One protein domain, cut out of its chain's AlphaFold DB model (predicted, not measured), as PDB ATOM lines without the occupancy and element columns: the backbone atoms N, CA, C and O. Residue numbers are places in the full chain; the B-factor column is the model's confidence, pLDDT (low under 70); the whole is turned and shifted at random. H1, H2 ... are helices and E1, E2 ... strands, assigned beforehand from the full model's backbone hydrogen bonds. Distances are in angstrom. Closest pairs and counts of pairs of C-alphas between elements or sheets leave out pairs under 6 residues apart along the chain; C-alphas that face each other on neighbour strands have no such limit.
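This is residues 2 to 95 of the 133 residues of the protein "ETF domain-containing protein" of Deltaproteobacteria bacterium (UniProt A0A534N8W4). An open ring with an empty middle: a four-stranded sheet with H1 packed on E1 and E4 makes one side, residues 57 to 78 with H2 stick out, and a tail folds back. The 94 printed residues include H1, E1, E2, E3, E4, H2 in that order; the class is mixed, helices and strands. The mixed sheet runs E3 E2 E1 E4. The whole is loose, radius of gyration of the C-alphas 17.8 A, spanning 43 by 42 by 28 A.

H1, residues 2 to 10, begins at C-alpha 2 (-89.984, 150.457, -5.259). E1 is 13 to 24, 16.7 A, bending by 128 degrees at 17; E2 27 to 34, 21.8 A; E3 37 to 44, 23.6 A; E4 47 to 51. H2, 63 to 71, ends at C-alpha 71 (-91.906, 172.026, -26.750).

The sheet is strongly twisted. E1, E2 and E3 form a meander, each strand antiparallel to the one before, in two hairpins: N 22 and O 29 are 2.8 A apart, N 32 and O 39 2.8 A. E4 is parallel to E1, with N 15 and O 48 at 2.7 A. H1 is on the sheet, height 8.5 A; the closest C-alphas to E1 are Ala 7 and Pro 14, 5.6 A. Both helices have every O i to N i+4 pair within hydrogen-bond range. H2 is not on the sheet.

The printed part has no cut. The link E4 to H2 is long, 11 residues. No printed residue is under 70.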
ATOM      1  N   VAL A   2     -89.896 150.463  -3.778       91.56
ATOM      2  CA  VAL A   2     -89.984 150.457  -5.259       91.56
ATOM      3  C   VAL A   2     -88.638 150.249  -5.972       91.56
ATOM      4  O   VAL A   2     -88.524 149.355  -6.798       91.56
ATOM      5  N   ALA A   3     -87.595 151.012  -5.628       92.38
ATOM      6  CA  ALA A   3     -86.276 150.893  -6.267       92.38
ATOM      7  C   ALA A   3     -85.688 149.467  -6.202       92.38
ATOM      8  O   ALA A   3     -85.203 148.951  -7.205       92.38
ATOM      9  N   GLY A   4     -85.771 148.814  -5.037       93.75
ATOM     10  CA  GLY A   4     -85.291 147.441  -4.865       93.75
ATOM     11  C   GLY A   4     -86.125 146.424  -5.647       93.75
ATOM     12  O   GLY A   4     -85.563 145.516  -6.249       93.75
ATOM     13  N   GLN A   5     -87.448 146.607  -5.700       94.06
ATOM     14  CA  GLN A   5     -88.339 145.752  -6.493       94.06
ATOM     15  C   GLN A   5     -88.030 145.857  -7.991       94.06
ATOM     16  O   GLN A   5     -87.922 144.839  -8.665       94.06
ATOM     17  N   VAL A   6     -87.827 147.075  -8.503       95.69
ATOM     18  CA  VAL A   6     -87.458 147.299  -9.909       95.69
ATOM     19  C   VAL A   6     -86.104 146.663 -10.226       95.69
ATOM     20  O   VAL A   6     -85.980 145.978 -11.235       95.69
ATOM     21  N   ALA A   7     -85.107 146.830  -9.354       96.44
ATOM     22  CA  ALA A   7     -83.793 146.213  -9.535       96.44
ATOM     23  C   ALA A   7     -83.880 144.679  -9.597       96.44
ATOM     24  O   ALA A   7     -83.277 144.068 -10.476       96.44
ATOM     25  N   HIS A   8     -84.686 144.074  -8.719       94.88
ATOM     26  CA  HIS A   8     -84.929 142.634  -8.716       94.88
ATOM     27  C   HIS A   8     -85.608 142.153 -10.007       94.88
ATOM     28  O   HIS A   8     -85.133 141.196 -10.610       94.88
ATOM     29  N   LEU A   9     -86.665 142.836 -10.465       94.06
ATOM     30  CA  LEU A   9     -87.362 142.489 -11.712       94.06
ATOM     31  C   LEU A   9     -86.455 142.595 -12.946       94.06
ATOM     32  O   LEU A   9     -86.610 141.824 -13.887       94.06
ATOM     33  N   LEU A  10     -85.513 143.540 -12.938       96.00
ATOM     34  CA  LEU A  10     -84.541 143.734 -14.015       96.00
ATOM     35  C   LEU A  10     -83.285 142.857 -13.877       96.00
ATOM     36  O   LEU A  10     -82.462 142.849 -14.788       96.00
ATOM     37  N   GLY A  11     -83.107 142.149 -12.757       96.44
ATOM     38  CA  GLY A  11     -81.912 141.341 -12.493       96.44
ATOM     39  C   GLY A  11     -80.619 142.156 -12.347       96.44
ATOM     40  O   GLY A  11     -79.545 141.645 -12.647       96.44
ATOM     41  N   ILE A  12     -80.704 143.418 -11.911       96.88
ATOM     42  CA  ILE A  12     -79.548 144.320 -11.762       96.88
ATOM     43  C   ILE A  12     -79.287 144.678 -10.299       96.88
ATOM     44  O   ILE A  12     -80.189 144.652  -9.462       96.88
ATOM     45  N   VAL A  13     -78.045 145.051  -9.989       96.44
ATOM     46  CA  VAL A  13     -77.623 145.357  -8.616       96.44
ATOM     47  C   VAL A  13     -78.262 146.670  -8.129       96.44
ATOM     48  O   VAL A  13     -78.088 147.706  -8.781       96.44
ATOM     49  N   PRO A  14     -78.976 146.678  -6.982       96.50
ATOM     50  CA  PRO A  14     -79.483 147.901  -6.374       96.50
ATOM     51  C   PRO A  14     -78.437 148.576  -5.474       96.50
ATOM     52  O   PRO A  14     -77.992 148.038  -4.462       96.50
ATOM     53  N   LEU A  15     -78.120 149.827  -5.786       95.88
ATOM     54  CA  LEU A  15     -77.340 150.743  -4.967       95.88
ATOM     55  C   LEU A  15     -78.267 151.778  -4.317       95.88
ATOM     56  O   LEU A  15     -78.574 152.822  -4.890       95.88
ATOM     57  N   THR A  16     -78.756 151.477  -3.117       95.12
ATOM     58  CA  THR A  16     -79.730 152.334  -2.429       95.12
ATOM     59  C   THR A  16     -79.094 153.395  -1.541       95.12
ATOM     60  O   THR A  16     -77.985 153.207  -1.044       95.12
ATOM     61  N   PHE A  17     -79.855 154.460  -1.280       94.94
ATOM     62  CA  PHE A  17     -79.526 155.547  -0.350       94.94
ATOM     63  C   PHE A  17     -78.240 156.317  -0.699       94.94
ATOM     64  O   PHE A  17     -77.495 156.735   0.186       94.94
ATOM     65  N   ALA A  18     -77.978 156.522  -1.990       95.81
ATOM     66  CA  ALA A  18     -76.816 157.269  -2.451       95.81
ATOM     67  C   ALA A  18     -76.884 158.749  -2.027       95.81
ATOM     68  O   ALA A  18     -77.890 159.431  -2.257       95.81
ATOM     69  N   LYS A  19     -75.787 159.228  -1.429       95.06
ATOM     70  CA  LYS A  19     -75.486 160.637  -1.123       95.06
ATOM     71  C   LYS A  19     -74.440 161.246  -2.047       95.06
ATOM     72  O   LYS A  19     -74.444 162.449  -2.245       95.06
ATOM     73  N   GLU A  20     -73.587 160.417  -2.630       95.06
ATOM     74  CA  GLU A  20     -72.656 160.789  -3.692       95.06
ATOM     75  C   GLU A  20     -72.596 159.642  -4.698       95.06
ATOM     76  O   GLU A  20     -72.759 158.478  -4.317       95.06
ATOM     77  N   ILE A  21     -72.363 159.971  -5.968       96.44
ATOM     78  CA  ILE A  21     -72.217 159.006  -7.058       96.44
ATOM     79  C   ILE A  21     -70.986 159.400  -7.873       96.44
ATOM     80  O   ILE A  21     -70.880 160.537  -8.326       96.44
ATOM     81  N   ALA A  22     -70.089 158.444  -8.094       96.62
ATOM     82  CA  ALA A  22     -68.967 158.554  -9.012       96.62
ATOM     83  C   ALA A  22     -69.027 157.396 -10.013       96.62
ATOM     84  O   ALA A  22     -69.241 156.243  -9.632       96.62
ATOM     85  N   VAL A  23     -68.846 157.706 -11.295       97.06
ATOM     86  CA  VAL A  23     -68.827 156.719 -12.379       97.06
ATOM     87  C   VAL A  23     -67.491 156.830 -13.093       97.06
ATOM     88  O   VAL A  23     -67.119 157.918 -13.525       97.06
ATOM     89  N   ASP A  24     -66.794 155.705 -13.211       96.50
ATOM     90  CA  ASP A  24     -65.526 155.576 -13.924       96.50
ATOM     91  C   ASP A  24     -65.608 154.387 -14.890       96.50
ATOM     92  O   ASP A  24     -65.618 153.218 -14.490       96.50
ATOM     93  N   GLY A  25     -65.768 154.686 -16.181       96.12
ATOM     94  CA  GLY A  25     -66.022 153.683 -17.212       96.12
ATOM     95  C   GLY A  25     -67.270 152.844 -16.912       96.12
ATOM     96  O   GLY A  25     -68.394 153.344 -16.949       96.12
ATOM     97  N   LYS A  26     -67.070 151.548 -16.635       96.38
ATOM     98  CA  LYS A  26     -68.140 150.606 -16.259       96.38
ATOM     99  C   LYS A  26     -68.339 150.477 -14.753       96.38
ATOM    100  O   LYS A  26     -69.277 149.807 -14.333       96.38
ATOM    101  N   LYS A  27     -67.476 151.079 -13.941       97.50
ATOM    102  CA  LYS A  27     -67.538 150.979 -12.489       97.50
ATOM    103  C   LYS A  27     -68.341 152.142 -11.928       97.50
ATOM    104  O   LYS A  27     -68.110 153.299 -12.273       97.50
ATOM    105  N   ILE A  28     -69.273 151.835 -11.040       97.81
ATOM    106  CA  ILE A  28     -70.031 152.829 -10.287       97.81
ATOM    107  C   ILE A  28     -69.714 152.682  -8.803       97.81
ATOM    108  O   ILE A  28     -69.680 151.577  -8.265       97.81
ATOM    109  N   LYS A  29     -69.474 153.814  -8.145       97.75
ATOM    110  CA  LYS A  29     -69.210 153.920  -6.713       97.75
ATOM    111  C   LYS A  29     -70.180 154.920  -6.107       97.75
ATOM    112  O   LYS A  29     -70.367 156.006  -6.653       97.75
ATOM    113  N   ILE A  30     -70.776 154.573  -4.972       97.25
ATOM    114  CA  ILE A  30     -71.628 155.493  -4.219       97.25
ATOM    115  C   ILE A  30     -71.186 155.582  -2.762       97.25
ATOM    116  O   ILE A  30     -70.634 154.629  -2.211       97.25
ATOM    117  N   LYS A  31     -71.500 156.711  -2.128       96.62
ATOM    118  CA  LYS A  31     -71.585 156.793  -0.665       96.62
ATOM    119  C   LYS A  31     -73.025 156.523  -0.254       96.62
ATOM    120  O   LYS A  31     -73.902 157.349  -0.510       96.62
ATOM    121  N   ARG A  32     -73.280 155.357   0.329       95.31
ATOM    122  CA  ARG A  32     -74.581 154.951   0.867       95.31
ATOM    123  C   ARG A  32     -74.729 155.505   2.276       95.31
ATOM    124  O   ARG A  32     -73.883 155.232   3.114       95.31
ATOM    125  N   GLN A  33     -75.798 156.246   2.544       94.31
ATOM    126  CA  GLN A  33     -76.068 156.742   3.891       94.31
ATOM    127  C   GLN A  33     -76.495 155.605   4.831       94.31
ATOM    128  O   GLN A  33     -77.357 154.801   4.473       94.31
ATOM    129  N   SER A  34     -75.926 155.588   6.035       92.44
ATOM    130  CA  SER A  34     -76.299 154.718   7.154       92.44
ATOM    131  C   SER A  34     -76.480 155.550   8.430       92.44
ATOM    132  O   SER A  34     -76.197 156.749   8.447       92.44
ATOM    133  N   GLU A  35     -76.971 154.936   9.508       89.50
ATOM    134  CA  GLU A  35     -77.158 155.621  10.799       89.50
ATOM    135  C   GLU A  35     -75.829 156.090  11.411       89.50
ATOM    136  O   GLU A  35     -75.779 157.121  12.075       89.50
ATOM    137  N   SER A  36     -74.736 155.372  11.136       91.56
ATOM    138  CA  SER A  36     -73.393 155.669  11.654       91.56
ATOM    139  C   SER A  36     -72.539 156.527  10.711       91.56
ATOM    140  O   SER A  36     -71.370 156.768  11.004       91.56
ATOM    141  N   GLY A  37     -73.085 156.982   9.576       91.12
ATOM    142  CA  GLY A  37     -72.359 157.782   8.589       91.12
ATOM    143  C   GLY A  37     -72.624 157.328   7.156       91.12
ATOM    144  O   GLY A  37     -73.724 157.518   6.629       91.12
ATOM    145  N   TYR A  38     -71.598 156.791   6.492       94.25
ATOM    146  CA  TYR A  38     -71.725 156.292   5.126       94.25
ATOM    147  C   TYR A  38     -70.846 155.076   4.836       94.25
ATOM    148  O   TYR A  38     -69.698 155.005   5.269       94.25
ATOM    149  N   ASP A  39     -71.372 154.188   3.998       95.00
ATOM    150  CA  ASP A  39     -70.636 153.074   3.409       95.00
ATOM    151  C   ASP A  39     -70.234 153.427   1.978       95.00
ATOM    152  O   ASP A  39     -71.053 153.899   1.182       95.00
ATOM    153  N   VAL A  40     -68.978 153.176   1.614       96.50
ATOM    154  CA  VAL A  40     -68.537 153.269   0.219       96.50
ATOM    155  C   VAL A  40     -68.773 151.917  -0.437       96.50
ATOM    156  O   VAL A  40     -68.116 150.939  -0.096       96.50
ATOM    157  N   VAL A  41     -69.709 151.862  -1.384       96.38
ATOM    158  CA  VAL A  41     -70.053 150.626  -2.101       96.38
ATOM    159  C   VAL A  41     -69.848 150.803  -3.598       96.38
ATOM    160  O   VAL A  41     -70.085 151.881  -4.149       96.38
ATOM    161  N   GLU A  42     -69.403 149.742  -4.260       96.44
ATOM    162  CA  GLU A  42     -69.081 149.749  -5.683       96.44
ATOM    163  C   GLU A  42     -69.563 148.480  -6.390       96.44
ATOM    164  O   GLU A  42     -69.661 147.417  -5.784       96.44
ATOM    165  N   THR A  43     -69.887 148.613  -7.674       96.94
ATOM    166  CA  THR A  43     -70.268 147.508  -8.570       96.94
ATOM    167  C   THR A  43     -69.986 147.897 -10.021       96.94
ATOM    168  O   THR A  43     -69.673 149.054 -10.321       96.94
ATOM    169  N   GLU A  44     -70.115 146.941 -10.935       97.19
ATOM    170  CA  GLU A  44     -70.135 147.198 -12.373       97.19
ATOM    171  C   GLU A  44     -71.546 147.547 -12.869       97.19
ATOM    172  O   GLU A  44     -72.552 147.124 -12.297       97.19
ATOM    173  N   LEU A  45     -71.616 148.342 -13.938       96.56
ATOM    174  CA  LEU A  45     -72.841 148.640 -14.673       96.56
ATOM    175  C   LEU A  45     -73.265 147.425 -15.523       96.56
ATOM    176  O   LEU A  45     -72.404 146.788 -16.133       96.56
ATOM    177  N   PRO A  46     -74.577 147.144 -15.651       96.25
ATOM    178  CA  PRO A  46     -75.707 147.976 -15.229       96.25
ATOM    179  C   PRO A  46     -76.069 147.839 -13.740       96.25
ATOM    180  O   PRO A  46     -76.107 146.746 -13.183       96.25
ATOM    181  N   ALA A  47     -76.418 148.965 -13.113       96.31
ATOM    182  CA  ALA A  47     -76.886 149.025 -11.730       96.31
ATOM    183  C   ALA A  47     -78.025 150.043 -11.586       96.31
ATOM    184  O   ALA A  47     -78.070 151.046 -12.302       96.31
ATOM    185  N   LEU A  48     -78.931 149.801 -10.639       97.25
ATOM    186  CA  LEU A  48     -79.978 150.749 -10.265       97.25
ATOM    187  C   LEU A  48     -79.509 151.566  -9.068       97.25
ATOM    188  O   LEU A  48     -79.121 150.989  -8.059       97.25
ATOM    189  N   VAL A  49     -79.612 152.893  -9.130       96.25
ATOM    190  CA  VAL A  49     -79.257 153.769  -8.003       96.25
ATOM    191  C   VAL A  49     -80.500 154.463  -7.461       96.25
ATOM    192  O   VAL A  49     -81.239 155.084  -8.223       96.25
ATOM    193  N   SER A  50     -80.727 154.394  -6.145       96.25
ATOM    194  CA  SER A  50     -81.694 155.263  -5.466       96.25
ATOM    195  C   SER A  50     -80.970 156.338  -4.665       96.25
ATOM    196  O   SER A  50     -79.990 156.065  -3.974       96.25
ATOM    197  N   THR A  51     -81.458 157.570  -4.758       94.94
ATOM    198  CA  THR A  51     -80.828 158.744  -4.147       94.94
ATOM    199  C   THR A  51     -81.658 159.251  -2.978       94.94
ATOM    200  O   THR A  51     -82.886 159.154  -2.990       94.94
ATOM    201  N   THR A  52     -80.999 159.822  -1.976       90.50
ATOM    202  CA  THR A  52     -81.682 160.518  -0.874       90.50
ATOM    203  C   THR A  52     -81.786 162.016  -1.146       90.50
ATOM    204  O   THR A  52     -81.086 162.561  -2.005       90.50
ATOM    205  N   SER A  53     -82.662 162.705  -0.410       84.25
ATOM    206  CA  SER A  53     -82.678 164.168  -0.390       84.25
ATOM    207  C   SER A  53     -81.307 164.682   0.059       84.25
ATOM    208  O   SER A  53     -80.755 164.220   1.057       84.25
ATOM    209  N   GLY A  54     -80.719 165.606  -0.699       82.12
ATOM    210  CA  GLY A  54     -79.391 166.153  -0.410       82.12
ATOM    211  C   GLY A  54     -78.218 165.398  -1.040       82.12
ATOM    212  O   GLY A  54     -77.097 165.573  -0.581       82.12
ATOM    213  N   ILE A  55     -78.448 164.569  -2.066       92.69
ATOM    214  CA  ILE A  55     -77.368 164.139  -2.975       92.69
ATOM    215  C   ILE A  55     -76.757 165.333  -3.731       92.69
ATOM    216  O   ILE A  55     -75.563 165.374  -4.002       92.69
ATOM    217  N   ASN A  56     -77.592 166.308  -4.081       90.81
ATOM    218  CA  ASN A  56     -77.213 167.575  -4.685       90.81
ATOM    219  C   ASN A  56     -78.318 168.614  -4.450       90.81
ATOM    220  O   ASN A  56     -79.433 168.276  -4.044       90.81
ATOM    221  N   GLU A  57     -78.015 169.876  -4.741       91.50
ATOM    222  CA  GLU A  57     -79.021 170.929  -4.877       91.50
ATOM    223  C   GLU A  57     -79.524 170.952  -6.329       91.50
ATOM    224  O   GLU A  57     -78.737 171.205  -7.250       91.50
ATOM    225  N   PRO A  58     -80.816 170.659  -6.588       92.25
ATOM    226  CA  PRO A  58     -81.353 170.727  -7.937       92.25
ATOM    227  C   PRO A  58     -81.218 172.144  -8.494       92.25
ATOM    228  O   PRO A  58     -81.716 173.110  -7.920       92.25
ATOM    229  N   ARG A  59     -80.558 172.270  -9.645       93.62
ATOM    230  CA  ARG A  59     -80.376 173.561 -10.314       93.62
ATOM    231  C   ARG A  59     -81.717 174.223 -10.642       93.62
ATOM    232  O   ARG A  59     -82.648 173.558 -11.105       93.62
ATOM    233  N   TYR A  60     -81.775 175.548 -10.520       94.25
ATOM    234  CA  TYR A  60     -82.937 176.307 -10.969       94.25
ATOM    235  C   TYR A  60     -83.106 176.220 -12.494       94.25
ATOM    236  O   TYR A  60     -82.127 176.343 -13.245       94.25
ATOM    237  N   PRO A  61     -84.339 176.014 -12.988       94.44
ATOM    238  CA  PRO A  61     -84.597 175.994 -14.416       94.44
ATOM    239  C   PRO A  61     -84.425 177.399 -15.009       94.44
ATOM    240  O   PRO A  61     -84.987 178.377 -14.525       94.44
ATOM    241  N   GLN A  62     -83.671 177.502 -16.104       95.56
ATOM    242  CA  GLN A  62     -83.538 178.745 -16.868       95.56
ATOM    243  C   GLN A  62     -84.696 178.893 -17.865       95.56
ATOM    244  O   GLN A  62     -85.170 177.892 -18.403       95.56
ATOM    245  N   LEU A  63     -85.093 180.130 -18.199       95.25
ATOM    246  CA  LEU A  63     -86.216 180.411 -19.111       95.25
ATOM    247  C   LEU A  63     -86.112 179.647 -20.446       95.25
ATOM    248  O   LEU A  63     -87.084 179.038 -20.891       95.25
ATOM    249  N   LYS A  64     -84.918 179.607 -21.055       94.56
ATOM    250  CA  LYS A  64     -84.668 178.823 -22.280       94.56
ATOM    251  C   LYS A  64     -84.953 177.330 -22.078       94.56
ATOM    252  O   LYS A  64     -85.554 176.700 -22.944       94.56
ATOM    253  N   GLY A  65     -84.561 176.777 -20.928       95.50
ATOM    254  CA  GLY A  65     -84.816 175.385 -20.558       95.50
ATOM    255  C   GLY A  65     -86.304 175.088 -20.374       95.50
ATOM    256  O   GLY A  65     -86.778 174.066 -20.861       95.50
ATOM    257  N   ILE A  66     -87.053 176.008 -19.758       96.00
ATOM    258  CA  ILE A  66     -88.512 175.902 -19.600       96.00
ATOM    259  C   ILE A  66     -89.197 175.890 -20.972       96.00
ATOM    260  O   ILE A  66     -90.008 175.011 -21.257       96.00
ATOM    261  N   MET A  67     -88.826 176.821 -21.857       95.69
ATOM    262  CA  MET A  67     -89.389 176.901 -23.208       95.69
ATOM    263  C   MET A  67     -89.059 175.662 -24.050       95.69
ATOM    264  O   MET A  67     -89.916 175.179 -24.787       95.69
ATOM    265  N   ALA A  68     -87.840 175.127 -23.930       94.62
ATOM    266  CA  ALA A  68     -87.445 173.893 -24.602       94.62
ATOM    267  C   ALA A  68     -88.211 172.676 -24.061       94.62
ATOM    268  O   ALA A  68     -88.697 171.870 -24.848       94.62
ATOM    269  N   ALA A  69     -88.366 172.560 -22.738       94.69
ATOM    270  CA  ALA A  69     -89.123 171.478 -22.113       94.69
ATOM    271  C   ALA A  69     -90.602 171.507 -22.523       94.69
ATOM    272  O   ALA A  69     -91.148 170.464 -22.862       94.69
ATOM    273  N   LYS A  70     -91.220 172.695 -22.592       94.25
ATOM    274  CA  LYS A  70     -92.610 172.868 -23.045       94.25
ATOM    275  C   LYS A  70     -92.840 172.384 -24.484       94.25
ATOM    276  O   LYS A  70     -93.940 171.952 -24.804       94.25
ATOM    277  N   LYS A  71     -91.828 172.478 -25.351       95.44
ATOM    278  CA  LYS A  71     -91.906 172.026 -26.750       95.44
ATOM    279  C   LYS A  71     -91.649 170.529 -26.925       95.44
ATOM    280  O   LYS A  71     -91.940 170.008 -27.997       95.44
ATOM    281  N   LYS A  72     -91.067 169.844 -25.932       95.75
ATOM    282  CA  LYS A  72     -90.811 168.403 -26.033       95.75
ATOM    283  C   LYS A  72     -92.130 167.646 -25.989       95.75
ATOM    284  O   LYS A  72     -92.944 167.853 -25.093       95.75
ATOM    285  N   GLU A  73     -92.301 166.737 -26.936       95.62
ATOM    286  CA  GLU A  73     -93.416 165.805 -26.915       95.62
ATOM    287  C   GLU A  73     -93.281 164.865 -25.712       95.62
ATOM    288  O   GLU A  73     -92.254 164.206 -25.523       95.62
ATOM    289  N   ILE A  74     -94.324 164.814 -24.884       95.44
ATOM    290  CA  ILE A  74     -94.419 163.862 -23.781       95.44
ATOM    291  C   ILE A  74     -95.206 162.665 -24.296       95.44
ATOM    292  O   ILE A  74     -96.438 162.694 -24.333       95.44
ATOM    293  N   LYS A  75     -94.485 161.612 -24.688       95.44
ATOM    294  CA  LYS A  75     -95.101 160.337 -25.060       95.44
ATOM    295  C   LYS A  75     -95.849 159.770 -23.859       95.44
ATOM    296  O   LYS A  75     -95.261 159.557 -22.799       95.44
ATOM    297  N   LYS A  76     -97.149 159.549 -24.029       95.81
ATOM    298  CA  LYS A  76     -98.003 158.902 -23.034       95.81
ATOM    299  C   LYS A  76     -98.139 157.441 -23.420       95.81
ATOM    300  O   LYS A  76     -98.598 157.155 -24.518       95.81
ATOM    301  N   TYR A  77     -97.743 156.556 -22.517       94.81
ATOM    302  CA  TYR A  77     -97.916 155.120 -22.679       94.81
ATOM    303  C   TYR A  77     -99.070 154.653 -21.800       94.81
ATOM    304  O   TYR A  77     -99.170 155.042 -20.634       94.81
ATOM    305  N   THR A  78     -99.932 153.818 -22.361       94.25
ATOM    306  CA  THR A  78    -100.876 152.999 -21.606       94.25
ATOM    307  C   THR A  78    -100.204 151.695 -21.172       94.25
ATOM    308  O   THR A  78     -99.138 151.334 -21.672       94.25
ATOM    309  N   ALA A  79    -100.821 150.957 -20.246       93.25
ATOM    310  CA  ALA A  79    -100.341 149.619 -19.887       93.25
ATOM    311  C   ALA A  79    -100.315 148.679 -21.110       93.25
ATOM    312  O   ALA A  79     -99.372 147.908 -21.273       93.25
ATOM    313  N   VAL A  80    -101.304 148.812 -22.003       93.12
ATOM    314  CA  VAL A  80    -101.417 148.017 -23.235       93.12
ATOM    315  C   VAL A  80    -100.262 148.309 -24.193       93.12
ATOM    316  O   VAL A  80     -99.670 147.371 -24.717       93.12
ATOM    317  N   ASP A  81     -99.875 149.580 -24.352       95.31
ATOM    318  CA  ASP A  81     -98.730 149.966 -25.200       95.31
ATOM    319  C   ASP A  81     -97.404 149.352 -24.719       95.31
ATOM    320  O   ASP A  81     -96.456 149.229 -25.491       95.31
ATOM    321  N   LEU A  82     -97.332 148.975 -23.439       93.81
ATOM    322  CA  LEU A  82     -96.173 148.349 -22.802       93.81
ATOM    323  C   LEU A  82     -96.302 146.821 -22.682       93.81
ATOM    324  O   LEU A  82     -95.428 146.188 -22.095       93.81
ATOM    325  N   GLY A  83     -97.379 146.227 -23.208       94.31
ATOM    326  CA  GLY A  83     -97.634 144.788 -23.129       94.31
ATOM    327  C   GLY A  83     -97.973 144.280 -21.723       94.31
ATOM    328  O   GLY A  83     -97.764 143.105 -21.438       94.31
ATOM    329  N   LEU A  84     -98.466 145.153 -20.837       94.19
ATOM    330  CA  LEU A  84     -98.797 144.814 -19.452       94.19
ATOM    331  C   LEU A  84    -100.291 144.494 -19.299       94.19
ATOM    332  O   LEU A  84    -101.153 145.290 -19.680       94.19
ATOM    333  N   GLY A  85    -100.584 143.340 -18.698       92.62
ATOM    334  CA  GLY A  85    -101.936 142.898 -18.354       92.62
ATOM    335  C   GLY A  85    -102.513 143.626 -17.135       92.62
ATOM    336  O   GLY A  85    -101.783 144.134 -16.283       92.62
ATOM    337  N   ALA A  86    -103.846 143.671 -17.025       88.12
ATOM    338  CA  ALA A  86    -104.535 144.323 -15.904       88.12
ATOM    339  C   ALA A  86    -104.270 143.634 -14.553       88.12
ATOM    340  O   ALA A  86    -104.327 144.276 -13.512       88.12
ATOM    341  N   ASP A  87    -103.959 142.342 -14.569       92.25
ATOM    342  CA  ASP A  87    -103.550 141.526 -13.425       92.25
ATOM    343  C   ASP A  87    -102.111 141.804 -12.959       92.25
ATOM    344  O   ASP A  87    -101.727 141.398 -11.866       92.25
ATOM    345  N   GLN A  88    -101.312 142.526 -13.750       90.88
ATOM    346  CA  GLN A  88     -99.918 142.848 -13.428       90.88
ATOM    347  C   GLN A  88     -99.743 144.253 -12.837       90.88
ATOM    348  O   GLN A  88     -98.701 144.551 -12.251       90.88
ATOM    349  N   VAL A  89    -100.736 145.135 -12.994       92.62
ATOM    350  CA  VAL A  89    -100.644 146.554 -12.617       92.62
ATOM    351  C   VAL A  89    -101.898 147.052 -11.894       92.62
ATOM    352  O   VAL A  89    -102.947 146.413 -11.886       92.62
ATOM    353  N   GLY A  90    -101.802 148.231 -11.275       92.25
ATOM    354  CA  GLY A  90    -102.930 148.856 -10.582       92.25
ATOM    355  C   GLY A  90    -103.402 148.063  -9.360       92.25
ATOM    356  O   GLY A  90    -102.630 147.340  -8.738       92.25
ATOM    357  N   ALA A  91    -104.677 148.226  -8.997       91.69
ATOM    358  CA  ALA A  91    -105.254 147.567  -7.824       91.69
ATOM    359  C   ALA A  91    -105.355 146.040  -7.983       91.69
ATOM    360  O   ALA A  91    -105.199 145.323  -7.000       91.69
ATOM    361  N   SER A  92    -105.591 145.550  -9.203       91.44
ATOM    362  CA  SER A  92    -105.742 144.118  -9.482       91.44
ATOM    363  C   SER A  92    -104.421 143.353  -9.377       91.44
ATOM    364  O   SER A  92    -104.427 142.216  -8.920       91.44
ATOM    365  N   GLY A  93    -103.295 143.977  -9.744       91.88
ATOM    366  CA  GLY A  93    -101.954 143.403  -9.563       91.88
ATOM    367  C   GLY A  93    -101.279 143.734  -8.227       91.88
ATOM    368  O   GLY A  93    -100.133 143.340  -7.995       91.88
ATOM    369  N   ALA A  94    -101.945 144.482  -7.341       92.75
ATOM    370  CA  ALA A  94    -101.372 144.878  -6.062       92.75
ATOM    371  C   ALA A  94    -101.305 143.689  -5.091       92.75
ATOM    372  O   ALA A  94    -102.294 143.005  -4.843       92.75
ATOM    373  N   ARG A  95    -100.133 143.482  -4.479       91.31
ATOM    374  CA  ARG A  95     -99.930 142.452  -3.440       91.31
ATOM    375  C   ARG A  95    -100.321 142.914  -2.037       91.31
ATOM    376  O   ARG A  95    -100.380 142.108  -1.118       91.31
TER     377      ARG A  95